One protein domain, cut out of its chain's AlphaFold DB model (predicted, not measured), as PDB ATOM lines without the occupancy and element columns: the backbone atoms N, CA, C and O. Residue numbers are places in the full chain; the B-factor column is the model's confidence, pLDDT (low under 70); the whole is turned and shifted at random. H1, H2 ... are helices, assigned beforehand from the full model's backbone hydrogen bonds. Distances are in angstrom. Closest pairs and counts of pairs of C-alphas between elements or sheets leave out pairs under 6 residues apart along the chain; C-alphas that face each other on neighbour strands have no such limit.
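What this domain is: This is residues 113 to 227 of the 555 residues of an uncharacterized protein of Paramecium tetraurelia (UniProt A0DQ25). One long, straight helix, H1, is the handle of a small head in which H2 sits in the middle, with the far end of H1, H4 and H5 packed on it at steep angles. Residues 113 to 129, of which 115 to 129 belong to H1, stick out from the head, while H3 lies on a wide loop and touches no helix. The printed part has 115 residues, with five named helices in the order H1, H2, H3, H4, H5 and no named strand; its class is all helix. It is loose, with a radius of gyration of the C-alphas of 17.1 A, and flat, spanning 58 by 41 by 22 A.

How they stand to each other: H1, residues 115 to 142, touches H2, residues 154 to 164, with residues 136 to 141 alone; the closest C-alphas, of Ser 140 and Lys 156, are 4.3 A apart. The two run opposite ways at a steep tilt of 65 degrees. Between them, residues 145 to 146 pair antiparallel with residues 151 to 152. H2 is the hub, touching three helices. H3, residues 177 to 183, is apart from H1 and H2. H4, residues 191 to 207, touches H2 with residues 197 to 202 alone, closest at the C-alphas of Arg 161 and Ile 201, 6.4 A; they run the same way at a steep tilt of 60 degrees. H5, residues 213 to 219, touches H2 about perpendicular at 83 degrees, closest at the C-alphas of Leu 154 and Leu 213, 6.0 A. H4 and H5 only just touch, with 3 pairs of C-alphas within 8 A, the closest being Leu 200 and Phe 216 at 7.2 A. The helix packing is mostly crossed, with 0 of 4 touching pairs at a shallow tilt. In H2, H3, H4 and H5 every O i to N i+4 pair is within hydrogen-bond range; in H1 23 of 24 are.

Where its parts are: H1 begins at C-alpha 115 (-31.940, 38.174, -9.251) and measures 40.3 A from first to last C-alpha. H2 measures 15.2 A and H4 24.4 A. The short H3 and H5 have seven residues each. H5 ends at C-alpha 219 (-38.516, 21.088, -54.691).

The domain as a whole: The C-alphas of Lys 114 and Asp 227, the two farthest apart, are 60.2 A from each other. The printed part has no cut. The links H1 to H2 and H2 to H3 are long, H3 to H4 is short, and H4 to H5 is tight. The mean pLDDT of the printed part is 75.6; residues 113, 116, 171 to 188, 208 to 210 and 224 to 227 are under 70, and the mean of H3 is 38.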
ATOM      1  N   LYS A 113     -25.628  37.743 -12.929       65.31
ATOM      2  CA  LYS A 113     -26.637  38.811 -12.880       65.31
ATOM      3  C   LYS A 113     -27.357  38.805 -11.530       65.31
ATOM      4  O   LYS A 113     -27.527  37.756 -10.908       65.31
ATOM      5  N   LYS A 114     -27.794  39.985 -11.076       71.88
ATOM      6  CA  LYS A 114     -28.663  40.104  -9.892       71.88
ATOM      7  C   LYS A 114     -30.006  39.418 -10.174       71.88
ATOM      8  O   LYS A 114     -30.466  39.413 -11.313       71.88
ATOM      9  N   TYR A 115     -30.656  38.886  -9.140       72.00
ATOM     10  CA  TYR A 115     -31.940  38.174  -9.251       72.00
ATOM     11  C   TYR A 115     -33.020  38.963 -10.019       72.00
ATOM     12  O   TYR A 115     -33.731  38.401 -10.847       72.00
ATOM     13  N   GLU A 116     -33.096  40.277  -9.802       68.12
ATOM     14  CA  GLU A 116     -34.040  41.169 -10.494       68.12
ATOM     15  C   GLU A 116     -33.794  41.220 -12.010       68.12
ATOM     16  O   GLU A 116     -34.731  41.093 -12.791       68.12
ATOM     17  N   GLN A 117     -32.529  41.287 -12.434       72.19
ATOM     18  CA  GLN A 117     -32.159  41.284 -13.852       72.19
ATOM     19  C   GLN A 117     -32.482  39.943 -14.518       72.19
ATOM     20  O   GLN A 117     -32.840  39.905 -15.689       72.19
ATOM     21  N   VAL A 118     -32.371  38.829 -13.787       76.00
ATOM     22  CA  VAL A 118     -32.762  37.508 -14.304       76.00
ATOM     23  C   VAL A 118     -34.272  37.455 -14.546       76.00
ATOM     24  O   VAL A 118     -34.688  37.043 -15.626       76.00
ATOM     25  N   LYS A 119     -35.089  37.956 -13.612       73.69
ATOM     26  CA  LYS A 119     -36.551  38.029 -13.784       73.69
ATOM     27  C   LYS A 119     -36.979  38.879 -14.977       73.69
ATOM     28  O   LYS A 119     -37.897  38.500 -15.702       73.69
ATOM     29  N   GLU A 120     -36.328  40.018 -15.198       76.81
ATOM     30  CA  GLU A 120     -36.604  40.864 -16.366       76.81
ATOM     31  C   GLU A 120     -36.304  40.132 -17.682       76.81
ATOM     32  O   GLU A 120     -37.083  40.216 -18.634       76.81
ATOM     33  N   LEU A 121     -35.214  39.361 -17.725       80.12
ATOM     34  CA  LEU A 121     -34.838  38.555 -18.889       80.12
ATOM     35  C   LEU A 121     -35.795  37.387 -19.126       80.12
ATOM     36  O   LEU A 121     -36.145  37.129 -20.277       80.12
ATOM     37  N   GLU A 122     -36.255  36.720 -18.065       81.94
ATOM     38  CA  GLU A 122     -37.282  35.671 -18.148       81.94
ATOM     39  C   GLU A 122     -38.587  36.212 -18.730       81.94
ATOM     40  O   GLU A 122     -39.197  35.597 -19.613       81.94
ATOM     41  N   TYR A 123     -39.010  37.385 -18.256       78.44
ATOM     42  CA  TYR A 123     -40.215  38.054 -18.729       78.44
ATOM     43  C   TYR A 123     -40.088  38.476 -20.197       78.44
ATOM     44  O   TYR A 123     -40.944  38.133 -21.017       78.44
ATOM     45  N   ALA A 124     -38.991  39.151 -20.553       79.69
ATOM     46  CA  ALA A 124     -38.717  39.556 -21.928       79.69
ATOM     47  C   ALA A 124     -38.625  38.343 -22.868       79.69
ATOM     48  O   ALA A 124     -39.196  38.365 -23.959       79.69
ATOM     49  N   GLY A 125     -37.958  37.271 -22.427       82.88
ATOM     50  CA  GLY A 125     -37.827  36.017 -23.166       82.88
ATOM     51  C   GLY A 125     -39.171  35.345 -23.410       82.88
ATOM     52  O   GLY A 125     -39.488  34.991 -24.544       82.88
ATOM     53  N   SER A 126     -40.011  35.260 -22.375       82.75
ATOM     54  CA  SER A 126     -41.368  34.708 -22.477       82.75
ATOM     55  C   SER A 126     -42.215  35.451 -23.503       82.75
ATOM     56  O   SER A 126     -42.853  34.828 -24.352       82.75
ATOM     57  N   ILE A 127     -42.219  36.785 -23.433       80.19
ATOM     58  CA  ILE A 127     -43.023  37.625 -24.324       80.19
ATOM     59  C   ILE A 127     -42.517  37.522 -25.753       80.19
ATOM     60  O   ILE A 127     -43.312  37.266 -26.654       80.19
ATOM     61  N   PHE A 128     -41.211  37.692 -25.956       84.62
ATOM     62  CA  PHE A 128     -40.605  37.603 -27.278       84.62
ATOM     63  C   PHE A 128     -40.892  36.249 -27.924       84.62
ATOM     64  O   PHE A 128     -41.395  36.200 -29.042       84.62
ATOM     65  N   PHE A 129     -40.631  35.157 -27.205       88.38
ATOM     66  CA  PHE A 129     -40.767  33.808 -27.737       88.38
ATOM     67  C   PHE A 129     -42.220  33.438 -28.041       88.38
ATOM     68  O   PHE A 129     -42.519  32.873 -29.093       88.38
ATOM     69  N   ARG A 130     -43.153  33.805 -27.157       84.31
ATOM     70  CA  ARG A 130     -44.580  33.622 -27.428       84.31
ATOM     71  C   ARG A 130     -45.009  34.417 -28.661       84.31
ATOM     72  O   ARG A 130     -45.638  33.855 -29.553       84.31
ATOM     73  N   TYR A 131     -44.644  35.696 -28.718       83.75
ATOM     74  CA  TYR A 131     -45.014  36.589 -29.813       83.75
ATOM     75  C   TYR A 131     -44.408  36.139 -31.151       83.75
ATOM     76  O   TYR A 131     -45.058  36.235 -32.188       83.75
ATOM     77  N   LEU A 132     -43.199  35.575 -31.131       90.19
ATOM     78  CA  LEU A 132     -42.527  34.951 -32.271       90.19
ATOM     79  C   LEU A 132     -43.327  33.776 -32.839       90.19
ATOM     80  O   LEU A 132     -43.630  33.759 -34.032       90.19
ATOM     81  N   LEU A 133     -43.691  32.812 -31.989       88.25
ATOM     82  CA  LEU A 133     -44.459  31.641 -32.414       88.25
ATOM     83  C   LEU A 133     -45.852  32.034 -32.917       88.25
ATOM     84  O   LEU A 133     -46.308  31.505 -33.932       88.25
ATOM     85  N   GLU A 134     -46.510  32.986 -32.246       83.75
ATOM     86  CA  GLU A 134     -47.774  33.566 -32.717       83.75
ATOM     87  C   GLU A 134     -47.599  34.197 -34.103       83.75
ATOM     88  O   GLU A 134     -48.385  33.909 -35.003       83.75
ATOM     89  N   SER A 135     -46.539  34.982 -34.306       86.12
ATOM     90  CA  SER A 135     -46.264  35.660 -35.576       86.12
ATOM     91  C   SER A 135     -46.055  34.666 -36.721       86.12
ATOM     92  O   SER A 135     -46.764  34.739 -37.722       86.12
ATOM     93  N   ILE A 136     -45.182  33.663 -36.557       88.50
ATOM     94  CA  ILE A 136     -44.949  32.622 -37.578       88.50
ATOM     95  C   ILE A 136     -46.253  31.891 -37.922       88.50
ATOM     96  O   ILE A 136     -46.568  31.669 -39.097       88.50
ATOM     97  N   TRP A 137     -47.050  31.542 -36.906       87.12
ATOM     98  CA  TRP A 137     -48.337  30.896 -37.131       87.12
ATOM     99  C   TRP A 137     -49.285  31.797 -37.925       87.12
ATOM    100  O   TRP A 137     -49.885  31.333 -38.894       87.12
ATOM    101  N   VAL A 138     -49.402  33.073 -37.556       79.94
ATOM    102  CA  VAL A 138     -50.295  34.042 -38.209       79.94
ATOM    103  C   VAL A 138     -49.875  34.294 -39.654       79.94
ATOM    104  O   VAL A 138     -50.714  34.201 -40.551       79.94
ATOM    105  N   TRP A 139     -48.589  34.516 -39.915       86.81
ATOM    106  CA  TRP A 139     -48.079  34.752 -41.267       86.81
ATOM    107  C   TRP A 139     -48.335  33.558 -42.190       86.81
ATOM    108  O   TRP A 139     -48.706  33.748 -43.345       86.81
ATOM    109  N   SER A 140     -48.268  32.327 -41.664       86.56
ATOM    110  CA  SER A 140     -48.633  31.113 -42.414       86.56
ATOM    111  C   SER A 140     -50.108  31.067 -42.847       86.56
ATOM    112  O   SER A 140     -50.468  30.294 -43.739       86.56
ATOM    113  N   LYS A 141     -50.980  31.844 -42.189       79.12
ATOM    114  CA  LYS A 141     -52.408  31.971 -42.518       79.12
ATOM    115  C   LYS A 141     -52.696  33.172 -43.405       79.12
ATOM    116  O   LYS A 141     -53.581  33.064 -44.246       79.12
ATOM    117  N   TRP A 142     -51.987  34.285 -43.207       75.19
ATOM    118  CA  TRP A 142     -52.124  35.490 -44.033       75.19
ATOM    119  C   TRP A 142     -51.563  35.284 -45.432       75.19
ATOM    120  O   TRP A 142     -52.204  35.633 -46.417       75.19
ATOM    121  N   PHE A 143     -50.397  34.654 -45.511       82.50
ATOM    122  CA  PHE A 143     -49.675  34.418 -46.749       82.50
ATOM    123  C   PHE A 143     -49.437  32.917 -46.881       82.50
ATOM    124  O   PHE A 143     -48.318  32.459 -46.679       82.50
ATOM    125  N   PRO A 144     -50.467  32.095 -47.136       81.44
ATOM    126  CA  PRO A 144     -50.287  30.649 -47.230       81.44
ATOM    127  C   PRO A 144     -49.598  30.222 -48.540       81.44
ATOM    128  O   PRO A 144     -49.072  29.112 -48.632       81.44
ATOM    129  N   LEU A 145     -49.595  31.108 -49.539       81.31
ATOM    130  CA  LEU A 145     -49.018  30.924 -50.864       81.31
ATOM    131  C   LEU A 145     -48.117  32.111 -51.208       81.31
ATOM    132  O   LEU A 145     -48.395  33.243 -50.815       81.31
ATOM    133  N   ASP A 146     -47.060  31.839 -51.961       78.69
ATOM    134  CA  ASP A 146     -46.307  32.849 -52.690       78.69
ATOM    135  C   ASP A 146     -47.052  33.138 -53.997       78.69
ATOM    136  O   ASP A 146     -47.158  32.279 -54.872       78.69
ATOM    137  N   THR A 147     -47.600  34.343 -54.113       70.38
ATOM    138  CA  THR A 147     -48.441  34.752 -55.244       70.38
ATOM    139  C   THR A 147     -47.672  34.894 -56.553       70.38
ATOM    140  O   THR A 147     -48.283  34.837 -57.618       70.38
ATOM    141  N   VAL A 148     -46.349  35.064 -56.498       71.19
ATOM    142  CA  VAL A 148     -45.504  35.189 -57.690       71.19
ATOM    143  C   VAL A 148     -45.052  33.818 -58.168       71.19
ATOM    144  O   VAL A 148     -45.124  33.538 -59.363       71.19
ATOM    145  N   ALA A 149     -44.630  32.951 -57.246       71.62
ATOM    146  CA  ALA A 149     -44.207  31.593 -57.586       71.62
ATOM    147  C   ALA A 149     -45.384  30.619 -57.783       71.62
ATOM    148  O   ALA A 149     -45.196  29.539 -58.342       71.62
ATOM    149  N   GLY A 150     -46.574  30.952 -57.272       73.81
ATOM    150  CA  GLY A 150     -47.723  30.047 -57.192       73.81
ATOM    151  C   GLY A 150     -47.488  28.850 -56.261       73.81
ATOM    152  O   GLY A 150     -48.226  27.873 -56.308       73.81
ATOM    153  N   LYS A 151     -46.448  28.872 -55.424       83.31
ATOM    154  CA  LYS A 151     -46.090  27.765 -54.518       83.31
ATOM    155  C   LYS A 151     -46.516  28.070 -53.085       83.31
ATOM    156  O   LYS A 151     -46.993  29.162 -52.790       83.31
ATOM    157  N   LEU A 152     -46.333  27.116 -52.168       87.44
ATOM    158  CA  LEU A 152     -46.435  27.422 -50.736       87.44
ATOM    159  C   LEU A 152     -45.452  28.541 -50.378       87.44
ATOM    160  O   LEU A 152     -44.321  28.556 -50.863       87.44
ATOM    161  N   SER A 153     -45.887  29.469 -49.534       91.19
ATOM    162  CA  SER A 153     -45.005  30.510 -49.006       91.19
ATOM    163  C   SER A 153     -43.965  29.919 -48.054       91.19
ATOM    164  O   SER A 153     -44.189  28.869 -47.436       91.19
ATOM    165  N   LEU A 154     -42.857  30.632 -47.848       94.06
ATOM    166  CA  LEU A 154     -41.855  30.231 -46.859       94.06
ATOM    167  C   LEU A 154     -42.424  30.273 -45.435       94.06
ATOM    168  O   LEU A 154     -42.089  29.413 -44.626       94.06
ATOM    169  N   PHE A 155     -43.360  31.186 -45.143       93.50
ATOM    170  CA  PHE A 155     -44.076  31.206 -43.859       93.50
ATOM    171  C   PHE A 155     -44.834  29.906 -43.602       93.50
ATOM    172  O   PHE A 155     -44.837  29.380 -42.485       93.50
ATOM    173  N   LYS A 156     -45.497  29.376 -44.638       92.19
ATOM    174  CA  LYS A 156     -46.279  28.154 -44.514       92.19
ATOM    175  C   LYS A 156     -45.392  26.922 -44.368       92.19
ATOM    176  O   LYS A 156     -45.706  26.058 -43.550       92.19
ATOM    177  N   ILE A 157     -44.288  26.874 -45.109       93.38
ATOM    178  CA  ILE A 157     -43.280  25.812 -45.009       93.38
ATOM    179  C   ILE A 157     -42.646  25.811 -43.608       93.38
ATOM    180  O   ILE A 157     -42.643  24.767 -42.960       93.38
ATOM    181  N   ALA A 158     -42.219  26.971 -43.091       94.88
ATOM    182  CA  ALA A 158     -41.637  27.096 -41.750       94.88
ATOM    183  C   ALA A 158     -42.595  26.622 -40.646       94.88
ATOM    184  O   ALA A 158     -42.217  25.860 -39.759       94.88
ATOM    185  N   GLN A 159     -43.877  27.002 -40.717       93.81
ATOM    186  CA  GLN A 159     -44.867  26.563 -39.729       93.81
ATOM    187  C   GLN A 159     -45.071  25.039 -39.739       93.81
ATOM    188  O   GLN A 159     -45.177  24.435 -38.668       93.81
ATOM    189  N   GLU A 160     -45.147  24.408 -40.915       92.44
ATOM    190  CA  GLU A 160     -45.257  22.946 -41.028       92.44
ATOM    191  C   GLU A 160     -43.976  22.254 -40.540       92.44
ATOM    192  O   GLU A 160     -44.070  21.278 -39.794       92.44
ATOM    193  N   ARG A 161     -42.795  22.804 -40.858       91.88
ATOM    194  CA  ARG A 161     -41.499  22.293 -40.398       91.88
ATOM    195  C   ARG A 161     -41.378  22.294 -38.881       91.88
ATOM    196  O   ARG A 161     -41.154  21.241 -38.288       91.88
ATOM    197  N   LEU A 162     -41.630  23.435 -38.248       92.25
ATOM    198  CA  LEU A 162     -41.624  23.566 -36.790       92.25
ATOM    199  C   LEU A 162     -42.630  22.607 -36.132       92.25
ATOM    200  O   LEU A 162     -42.335  21.985 -35.113       92.25
ATOM    201  N   SER A 163     -43.802  22.425 -36.744       91.12
ATOM    202  CA  SER A 163     -44.832  21.513 -36.228       91.12
ATOM    203  C   SER A 163     -44.394  20.043 -36.292       91.12
ATOM    204  O   SER A 163     -44.639  19.293 -35.347       91.12
ATOM    205  N   LEU A 164     -43.719  19.629 -37.372       90.31
ATOM    206  CA  LEU A 164     -43.145  18.284 -37.507       90.31
ATOM    207  C   LEU A 164     -41.989  18.049 -36.528       90.31
ATOM    208  O   LEU A 164     -41.870  16.958 -35.975       90.31
ATOM    209  N   GLN A 165     -41.221  19.091 -36.220       88.69
ATOM    210  CA  GLN A 165     -40.212  19.084 -35.159       88.69
ATOM    211  C   GLN A 165     -40.802  19.197 -33.734       88.69
ATOM    212  O   GLN A 165     -40.064  19.418 -32.776       88.69
ATOM    213  N   LYS A 166     -42.125  19.043 -33.569       87.81
ATOM    214  CA  LYS A 166     -42.847  19.079 -32.281       87.81
ATOM    215  C   LYS A 166     -42.809  20.426 -31.545       87.81
ATOM    216  O   LYS A 166     -43.129  20.482 -30.357       87.81
ATOM    217  N   VAL A 167     -42.516  21.532 -32.231       88.00
ATOM    218  CA  VAL A 167     -42.687  22.873 -31.655       88.00
ATOM    219  C   VAL A 167     -44.175  23.139 -31.420       88.00
ATOM    220  O   VAL A 167     -44.978  23.189 -32.354       88.00
ATOM    221  N   LYS A 168     -44.554  23.325 -30.151       83.25
ATOM    222  CA  LYS A 168     -45.921  23.689 -29.771       83.25
ATOM    223  C   LYS A 168     -46.170  25.170 -30.046       83.25
ATOM    224  O   LYS A 168     -45.536  26.036 -29.449       83.25
ATOM    225  N   PHE A 169     -47.126  25.452 -30.922       83.06
ATOM    226  CA  PHE A 169     -47.623  26.806 -31.139       83.06
ATOM    227  C   PHE A 169     -48.655  27.173 -30.061       83.06
ATOM    228  O   PHE A 169     -49.486  26.331 -29.708       83.06
ATOM    229  N   PRO A 170     -48.638  28.412 -29.542       73.62
ATOM    230  CA  PRO A 170     -49.593  28.852 -28.534       73.62
ATOM    231  C   PRO A 170     -51.025  28.839 -29.079       73.62
ATOM    232  O   PRO A 170     -51.275  29.104 -30.257       73.62
ATOM    233  N   GLN A 171     -51.991  28.550 -28.204       67.75
ATOM    234  CA  GLN A 171     -53.401  28.619 -28.568       67.75
ATOM    235  C   GLN A 171     -53.821  30.082 -28.725       67.75
ATOM    236  O   GLN A 171     -53.941  30.826 -27.750       67.75
ATOM    237  N   ILE A 172     -54.094  30.484 -29.963       63.44
ATOM    238  CA  ILE A 172     -54.497  31.851 -30.279       63.44
ATOM    239  C   ILE A 172     -56.014  31.986 -30.099       63.44
ATOM    240  O   ILE A 172     -56.805  31.700 -30.997       63.44
ATOM    241  N   THR A 173     -56.433  32.383 -28.899       47.28
ATOM    242  CA  THR A 173     -57.846  32.403 -28.475       47.28
ATOM    243  C   THR A 173     -58.683  33.513 -29.117       47.28
ATOM    244  O   THR A 173     -59.907  33.406 -29.146       47.28
ATOM    245  N   TYR A 174     -58.045  34.547 -29.669       48.94
ATOM    246  CA  TYR A 174     -58.702  35.649 -30.382       48.94
ATOM    247  C   TYR A 174     -58.864  35.396 -31.892       48.94
ATOM    248  O   TYR A 174     -59.554  36.152 -32.566       48.94
ATOM    249  N   PHE A 175     -58.308  34.302 -32.427       42.97
ATOM    250  CA  PHE A 175     -58.661  33.784 -33.751       42.97
ATOM    251  C   PHE A 175     -59.797  32.769 -33.590       42.97
ATOM    252  O   PHE A 175     -59.582  31.555 -33.591       42.97
ATOM    253  N   ASN A 176     -61.036  33.240 -33.429       40.81
ATOM    254  CA  ASN A 176     -62.158  32.311 -33.446       40.81
ATOM    255  C   ASN A 176     -62.304  31.747 -34.869       40.81
ATOM    256  O   ASN A 176     -62.422  32.507 -35.835       40.81
ATOM    257  N   LYS A 177     -62.318  30.412 -34.999       39.53
ATOM    258  CA  LYS A 177     -62.505  29.678 -36.265       39.53
ATOM    259  C   LYS A 177     -63.623  30.292 -37.117       39.53
ATOM    260  O   LYS A 177     -63.470  30.409 -38.325       39.53
ATOM    261  N   ASN A 178     -64.697  30.756 -36.478       38.66
ATOM    262  CA  ASN A 178     -65.864  31.332 -37.146       38.66
ATOM    263  C   ASN A 178     -65.643  32.753 -37.702       38.66
ATOM    264  O   ASN A 178     -66.243  33.096 -38.711       38.66
ATOM    265  N   GLN A 179     -64.774  33.573 -37.102       40.44
ATOM    266  CA  GLN A 179     -64.452  34.922 -37.607       40.44
ATOM    267  C   GLN A 179     -63.443  34.860 -38.761       40.44
ATOM    268  O   GLN A 179     -63.574  35.560 -39.758       40.44
ATOM    269  N   VAL A 180     -62.489  33.935 -38.659       39.78
ATOM    270  CA  VAL A 180     -61.474  33.647 -39.680       39.78
ATOM    271  C   VAL A 180     -62.101  33.054 -40.948       39.78
ATOM    272  O   VAL A 180     -61.707  33.415 -42.049       39.78
ATOM    273  N   ILE A 181     -63.092  32.165 -40.807       36.50
ATOM    274  CA  ILE A 181     -63.800  31.534 -41.936       36.50
ATOM    275  C   ILE A 181     -64.787  32.500 -42.617       36.50
ATOM    276  O   ILE A 181     -64.935  32.445 -43.833       36.50
ATOM    277  N   ASN A 182     -65.437  33.398 -41.866       34.81
ATOM    278  CA  ASN A 182     -66.474  34.285 -42.412       34.81
ATOM    279  C   ASN A 182     -65.946  35.614 -42.981       34.81
ATOM    280  O   ASN A 182     -66.679  36.295 -43.696       34.81
ATOM    281  N   HIS A 183     -64.711  36.021 -42.665       34.97
ATOM    282  CA  HIS A 183     -64.123  37.280 -43.159       34.97
ATOM    283  C   HIS A 183     -62.963  37.088 -44.126       34.97
ATOM    284  O   HIS A 183     -62.565  38.032 -44.801       34.97
ATOM    285  N   MET A 184     -62.459  35.865 -44.248       39.25
ATOM    286  CA  MET A 184     -61.460  35.535 -45.239       39.25
ATOM    287  C   MET A 184     -62.020  34.457 -46.157       39.25
ATOM    288  O   MET A 184     -62.248  33.322 -45.738       39.25
ATOM    289  N   GLN A 185     -62.123  34.765 -47.448       41.94
ATOM    290  CA  GLN A 185     -61.894  33.735 -48.455       41.94
ATOM    291  C   GLN A 185     -60.408  33.353 -48.372       41.94
ATOM    292  O   GLN A 185     -59.623  33.711 -49.244       41.94
ATOM    293  N   ILE A 186     -59.982  32.696 -47.279       45.31
ATOM    294  CA  ILE A 186     -58.648  32.101 -47.213       45.31
ATOM    295  C   ILE A 186     -58.631  31.110 -48.361       45.31
ATOM    296  O   ILE A 186     -59.292  30.071 -48.288       45.31
ATOM    297  N   GLN A 187     -57.880  31.422 -49.410       54.09
ATOM    298  CA  GLN A 187     -57.464  30.416 -50.365       54.09
ATOM    299  C   GLN A 187     -56.535  29.491 -49.591       54.09
ATOM    300  O   GLN A 187     -55.339  29.733 -49.435       54.09
ATOM    301  N   ARG A 188     -57.136  28.485 -48.953       62.72
ATOM    302  CA  ARG A 188     -56.380  27.425 -48.307       62.72
ATOM    303  C   ARG A 188     -55.568  26.774 -49.418       62.72
ATOM    304  O   ARG A 188     -56.155  26.472 -50.458       62.72
ATOM    305  N   PRO A 189     -54.262  26.546 -49.211       70.81
ATOM    306  CA  PRO A 189     -53.507  25.758 -50.158       70.81
ATOM    307  C   PRO A 189     -54.235  24.429 -50.379       70.81
ATOM    308  O   PRO A 189     -54.745  23.866 -49.398       70.81
ATOM    309  N   PRO A 190     -54.287  23.933 -51.624       76.94
ATOM    310  CA  PRO A 190     -54.714  22.575 -51.916       76.94
ATOM    311  C   PRO A 190     -54.100  21.583 -50.923       76.94
ATOM    312  O   PRO A 190     -52.926  21.699 -50.547       76.94
ATOM    313  N   LYS A 191     -54.899  20.615 -50.465       79.12
ATOM    314  CA  LYS A 191     -54.470  19.625 -49.463       79.12
ATOM    315  C   LYS A 191     -53.228  18.880 -49.943       79.12
ATOM    316  O   LYS A 191     -52.305  18.629 -49.175       79.12
ATOM    317  N   GLU A 192     -53.186  18.635 -51.241       77.94
ATOM    318  CA  GLU A 192     -52.128  17.983 -51.979       77.94
ATOM    319  C   GLU A 192     -50.796  18.735 -51.817       77.94
ATOM    320  O   GLU A 192     -49.764  18.097 -51.607       77.94
ATOM    321  N   MET A 193     -50.792  20.074 -51.878       82.44
ATOM    322  CA  MET A 193     -49.580  20.885 -51.667       82.44
ATOM    323  C   MET A 193     -49.037  20.719 -50.247       82.44
ATOM    324  O   MET A 193     -47.830  20.609 -50.046       82.44
ATOM    325  N   LEU A 194     -49.929  20.687 -49.255       85.69
ATOM    326  CA  LEU A 194     -49.546  20.510 -47.855       85.69
ATOM    327  C   LEU A 194     -49.021  19.101 -47.578       85.69
ATOM    328  O   LEU A 194     -48.075  18.946 -46.813       85.69
ATOM    329  N   GLU A 195     -49.623  18.083 -48.186       87.69
ATOM    330  CA  GLU A 195     -49.165  16.698 -48.069       87.69
ATOM    331  C   GLU A 195     -47.782  16.509 -48.691       87.69
ATOM    332  O   GLU A 195     -46.911  15.938 -48.044       87.69
ATOM    333  N   GLU A 196     -47.547  17.063 -49.885       88.62
ATOM    334  CA  GLU A 196     -46.227  17.037 -50.532       88.62
ATOM    335  C   GLU A 196     -45.165  17.727 -49.670       88.62
ATOM    336  O   GLU A 196     -44.111  17.160 -49.407       88.62
ATOM    337  N   CYS A 197     -45.471  18.920 -49.158       90.06
ATOM    338  CA  CYS A 197     -44.576  19.652 -48.266       90.06
ATOM    339  C   CYS A 197     -44.235  18.854 -47.001       90.06
ATOM    340  O   CYS A 197     -43.075  18.771 -46.609       90.06
ATOM    341  N   ARG A 198     -45.232  18.217 -46.377       91.50
ATOM    342  CA  ARG A 198     -45.011  17.390 -45.183       91.50
ATOM    343  C   ARG A 198     -44.161  16.161 -45.465       91.50
ATOM    344  O   ARG A 198     -43.385  15.795 -44.593       91.50
ATOM    345  N   LEU A 199     -44.334  15.520 -46.620       88.88
ATOM    346  CA  LEU A 199     -43.508  14.380 -47.021       88.88
ATOM    347  C   LEU A 199     -42.056  14.821 -47.210       88.88
ATOM    348  O   LEU A 199     -41.191  14.292 -46.526       88.88
ATOM    349  N   LEU A 200     -41.823  15.880 -47.994       89.38
ATOM    350  CA  LEU A 200     -40.483  16.431 -48.216       89.38
ATOM    351  C   LEU A 200     -39.786  16.825 -46.909       89.38
ATOM    352  O   LEU A 200     -38.609  16.538 -46.720       89.38
ATOM    353  N   ILE A 201     -40.499  17.479 -45.986       89.69
ATOM    354  CA  ILE A 201     -39.923  17.849 -44.688       89.69
ATOM    355  C   ILE A 201     -39.617  16.603 -43.847       89.69
ATOM    356  O   ILE A 201     -38.592  16.578 -43.176       89.69
ATOM    357  N   LYS A 202     -40.488  15.586 -43.847       88.56
ATOM    358  CA  LYS A 202     -40.251  14.350 -43.087       88.56
ATOM    359  C   LYS A 202     -39.037  13.588 -43.605       88.56
ATOM    360  O   LYS A 202     -38.171  13.279 -42.800       88.56
ATOM    361  N   GLU A 203     -38.959  13.366 -44.915       86.19
ATOM    362  CA  GLU A 203     -37.811  12.725 -45.572       86.19
ATOM    363  C   GLU A 203     -36.514  13.453 -45.200       86.19
ATOM    364  O   GLU A 203     -35.552  12.853 -44.735       86.19
ATOM    365  N   HIS A 204     -36.530  14.782 -45.267       84.94
ATOM    366  CA  HIS A 204     -35.379  15.600 -44.912       84.94
ATOM    367  C   HIS A 204     -34.963  15.508 -43.435       84.94
ATOM    368  O   HIS A 204     -33.774  15.459 -43.120       84.94
ATOM    369  N   LEU A 205     -35.939  15.499 -42.519       82.31
ATOM    370  CA  LEU A 205     -35.683  15.329 -41.086       82.31
ATOM    371  C   LEU A 205     -35.138  13.928 -40.765       82.31
ATOM    372  O   LEU A 205     -34.385  13.790 -39.807       82.31
ATOM    373  N   GLU A 206     -35.503  12.906 -41.542       80.88
ATOM    374  CA  GLU A 206     -34.978  11.539 -41.415       80.88
ATOM    375  C   GLU A 206     -33.549  11.419 -41.973       80.88
ATOM    376  O   GLU A 206     -32.712  10.724 -41.398       80.88
ATOM    377  N   GLU A 207     -33.244  12.144 -43.051       78.00
ATOM    378  CA  GLU A 207     -31.929  12.155 -43.703       78.00
ATOM    379  C   GLU A 207     -30.875  13.030 -42.997       78.00
ATOM    380  O   GLU A 207     -29.712  13.023 -43.404       78.00
ATOM    381  N   ASN A 208     -31.243  13.791 -41.953       67.69
ATOM    382  CA  ASN A 208     -30.376  14.778 -41.281       67.69
ATOM    383  C   ASN A 208     -29.674  15.748 -42.253       67.69
ATOM    384  O   ASN A 208     -28.568  16.229 -41.986       67.69
ATOM    385  N   SER A 209     -30.286  16.034 -43.401       67.06
ATOM    386  CA  SER A 209     -29.741  17.021 -44.326       67.06
ATOM    387  C   SER A 209     -30.002  18.445 -43.790       67.06
ATOM    388  O   SER A 209     -30.858  18.654 -42.937       67.06
ATOM    389  N   ASN A 210     -29.224  19.440 -44.235       65.25
ATOM    390  CA  ASN A 210     -29.371  20.849 -43.828       65.25
ATOM    391  C   ASN A 210     -29.960  21.677 -44.981       65.25
ATOM    392  O   ASN A 210     -29.259  22.452 -45.631       65.25
ATOM    393  N   SER A 211     -31.248  21.494 -45.256       72.94
ATOM    394  CA  SER A 211     -31.968  22.220 -46.305       72.94
ATOM    395  C   SER A 211     -32.683  23.433 -45.719       72.94
ATOM    396  O   SER A 211     -33.414  23.363 -44.724       72.94
ATOM    397  N   ASP A 212     -32.475  24.583 -46.353       82.25
ATOM    398  CA  ASP A 212     -33.142  25.831 -45.993       82.25
ATOM    399  C   ASP A 212     -34.606  25.863 -46.480       82.25
ATOM    400  O   ASP A 212     -35.042  25.052 -47.295       82.25
ATOM    401  N   LEU A 213     -35.404  26.826 -46.007       83.75
ATOM    402  CA  LEU A 213     -36.806  26.957 -46.439       83.75
ATOM    403  C   LEU A 213     -36.951  27.111 -47.964       83.75
ATOM    404  O   LEU A 213     -37.926  26.638 -48.551       83.75
ATOM    405  N   GLN A 214     -35.991  27.778 -48.610       84.12
ATOM    406  CA  GLN A 214     -36.039  28.056 -50.043       84.12
ATOM    407  C   GLN A 214     -35.867  26.788 -50.881       84.12
ATOM    408  O   GLN A 214     -36.532  26.634 -51.905       84.12
ATOM    409  N   SER A 215     -34.996  25.872 -50.468       84.06
ATOM    410  CA  SER A 215     -34.793  24.589 -51.139       84.06
ATOM    411  C   SER A 215     -36.047  23.719 -51.075       84.06
ATOM    412  O   SER A 215     -36.472  23.227 -52.118       84.06
ATOM    413  N   PHE A 216     -36.736  23.647 -49.929       83.12
ATOM    414  CA  PHE A 216     -38.049  22.992 -49.850       83.12
ATOM    415  C   PHE A 216     -39.042  23.590 -50.847       83.12
ATOM    416  O   PHE A 216     -39.672  22.865 -51.616       83.12
ATOM    417  N   GLN A 217     -39.153  24.922 -50.882       85.88
ATOM    418  CA  GLN A 217     -40.054  25.610 -51.808       85.88
ATOM    419  C   GLN A 217     -39.711  25.326 -53.280       85.88
ATOM    420  O   GLN A 217     -40.605  25.179 -54.118       85.88
ATOM    421  N   LYS A 218     -38.420  25.231 -53.620       85.50
ATOM    422  CA  LYS A 218     -37.958  24.899 -54.977       85.50
ATOM    423  C   LYS A 218     -38.341  23.473 -55.373       85.50
ATOM    424  O   LYS A 218     -38.810  23.295 -56.497       85.50
ATOM    425  N   THR A 219     -38.223  22.513 -54.457       84.88
ATOM    426  CA  THR A 219     -38.516  21.088 -54.691       84.88
ATOM    427  C   THR A 219     -40.011  20.785 -54.818       84.88
ATOM    428  O   THR A 219     -40.377  19.829 -55.500       84.88
ATOM    429  N   LEU A 220     -40.886  21.618 -54.236       83.19
ATOM    430  CA  LEU A 220     -42.337  21.486 -54.411       83.19
ATOM    431  C   LEU A 220     -42.727  21.562 -55.892       83.19
ATOM    432  O   LEU A 220     -42.438  22.550 -56.576       83.19
ATOM    433  N   ARG A 221     -43.429  20.535 -56.372       81.50
ATOM    434  CA  ARG A 221     -43.907  20.417 -57.755       81.50
ATOM    435  C   ARG A 221     -45.291  21.022 -57.939       81.50
ATOM    436  O   ARG A 221     -45.590  21.516 -59.023       81.50
ATOM    437  N   LYS A 222     -46.141  20.993 -56.909       76.50
ATOM    438  CA  LYS A 222     -47.500  21.544 -56.994       76.50
ATOM    439  C   LYS A 222     -47.480  23.074 -57.013       76.50
ATOM    440  O   LYS A 222     -46.843  23.709 -56.174       76.50
ATOM    441  N   ILE A 223     -48.218  23.643 -57.965       71.31
ATOM    442  CA  ILE A 223     -48.372  25.085 -58.172       71.31
ATOM    443  C   ILE A 223     -49.867  25.409 -58.200       71.31
ATOM    444  O   ILE A 223     -50.660  24.689 -58.804       71.31
ATOM    445  N   TYR A 224     -50.244  26.491 -57.534       65.62
ATOM    446  CA  TYR A 224     -51.577  27.058 -57.524       65.62
ATOM    447  C   TYR A 224     -51.572  28.357 -58.331       65.62
ATOM    448  O   TYR A 224     -50.962  29.351 -57.936       65.62
ATOM    449  N   PHE A 225     -52.259  28.335 -59.470       54.72
ATOM    450  CA  PHE A 225     -52.455  29.505 -60.312       54.72
ATOM    451  C   PHE A 225     -53.823  30.109 -60.008       54.72
ATOM    452  O   PHE A 225     -54.850  29.451 -60.156       54.72
ATOM    453  N   THR A 226     -53.845  31.366 -59.580       46.56
ATOM    454  CA  THR A 226     -55.059  32.179 -59.643       46.56
ATOM    455  C   THR A 226     -55.003  32.984 -60.927       46.56
ATOM    456  O   THR A 226     -54.062  33.747 -61.135       46.56
ATOM    457  N   ASP A 227     -56.028  32.881 -61.773       35.59
ATOM    458  CA  ASP A 227     -56.131  33.625 -63.043       35.59
ATOM    459  C   ASP A 227     -56.184  35.158 -62.886       35.59
ATOM    460  O   ASP A 227     -56.436  35.897 -63.836       35.59
TER     461      ASP A 227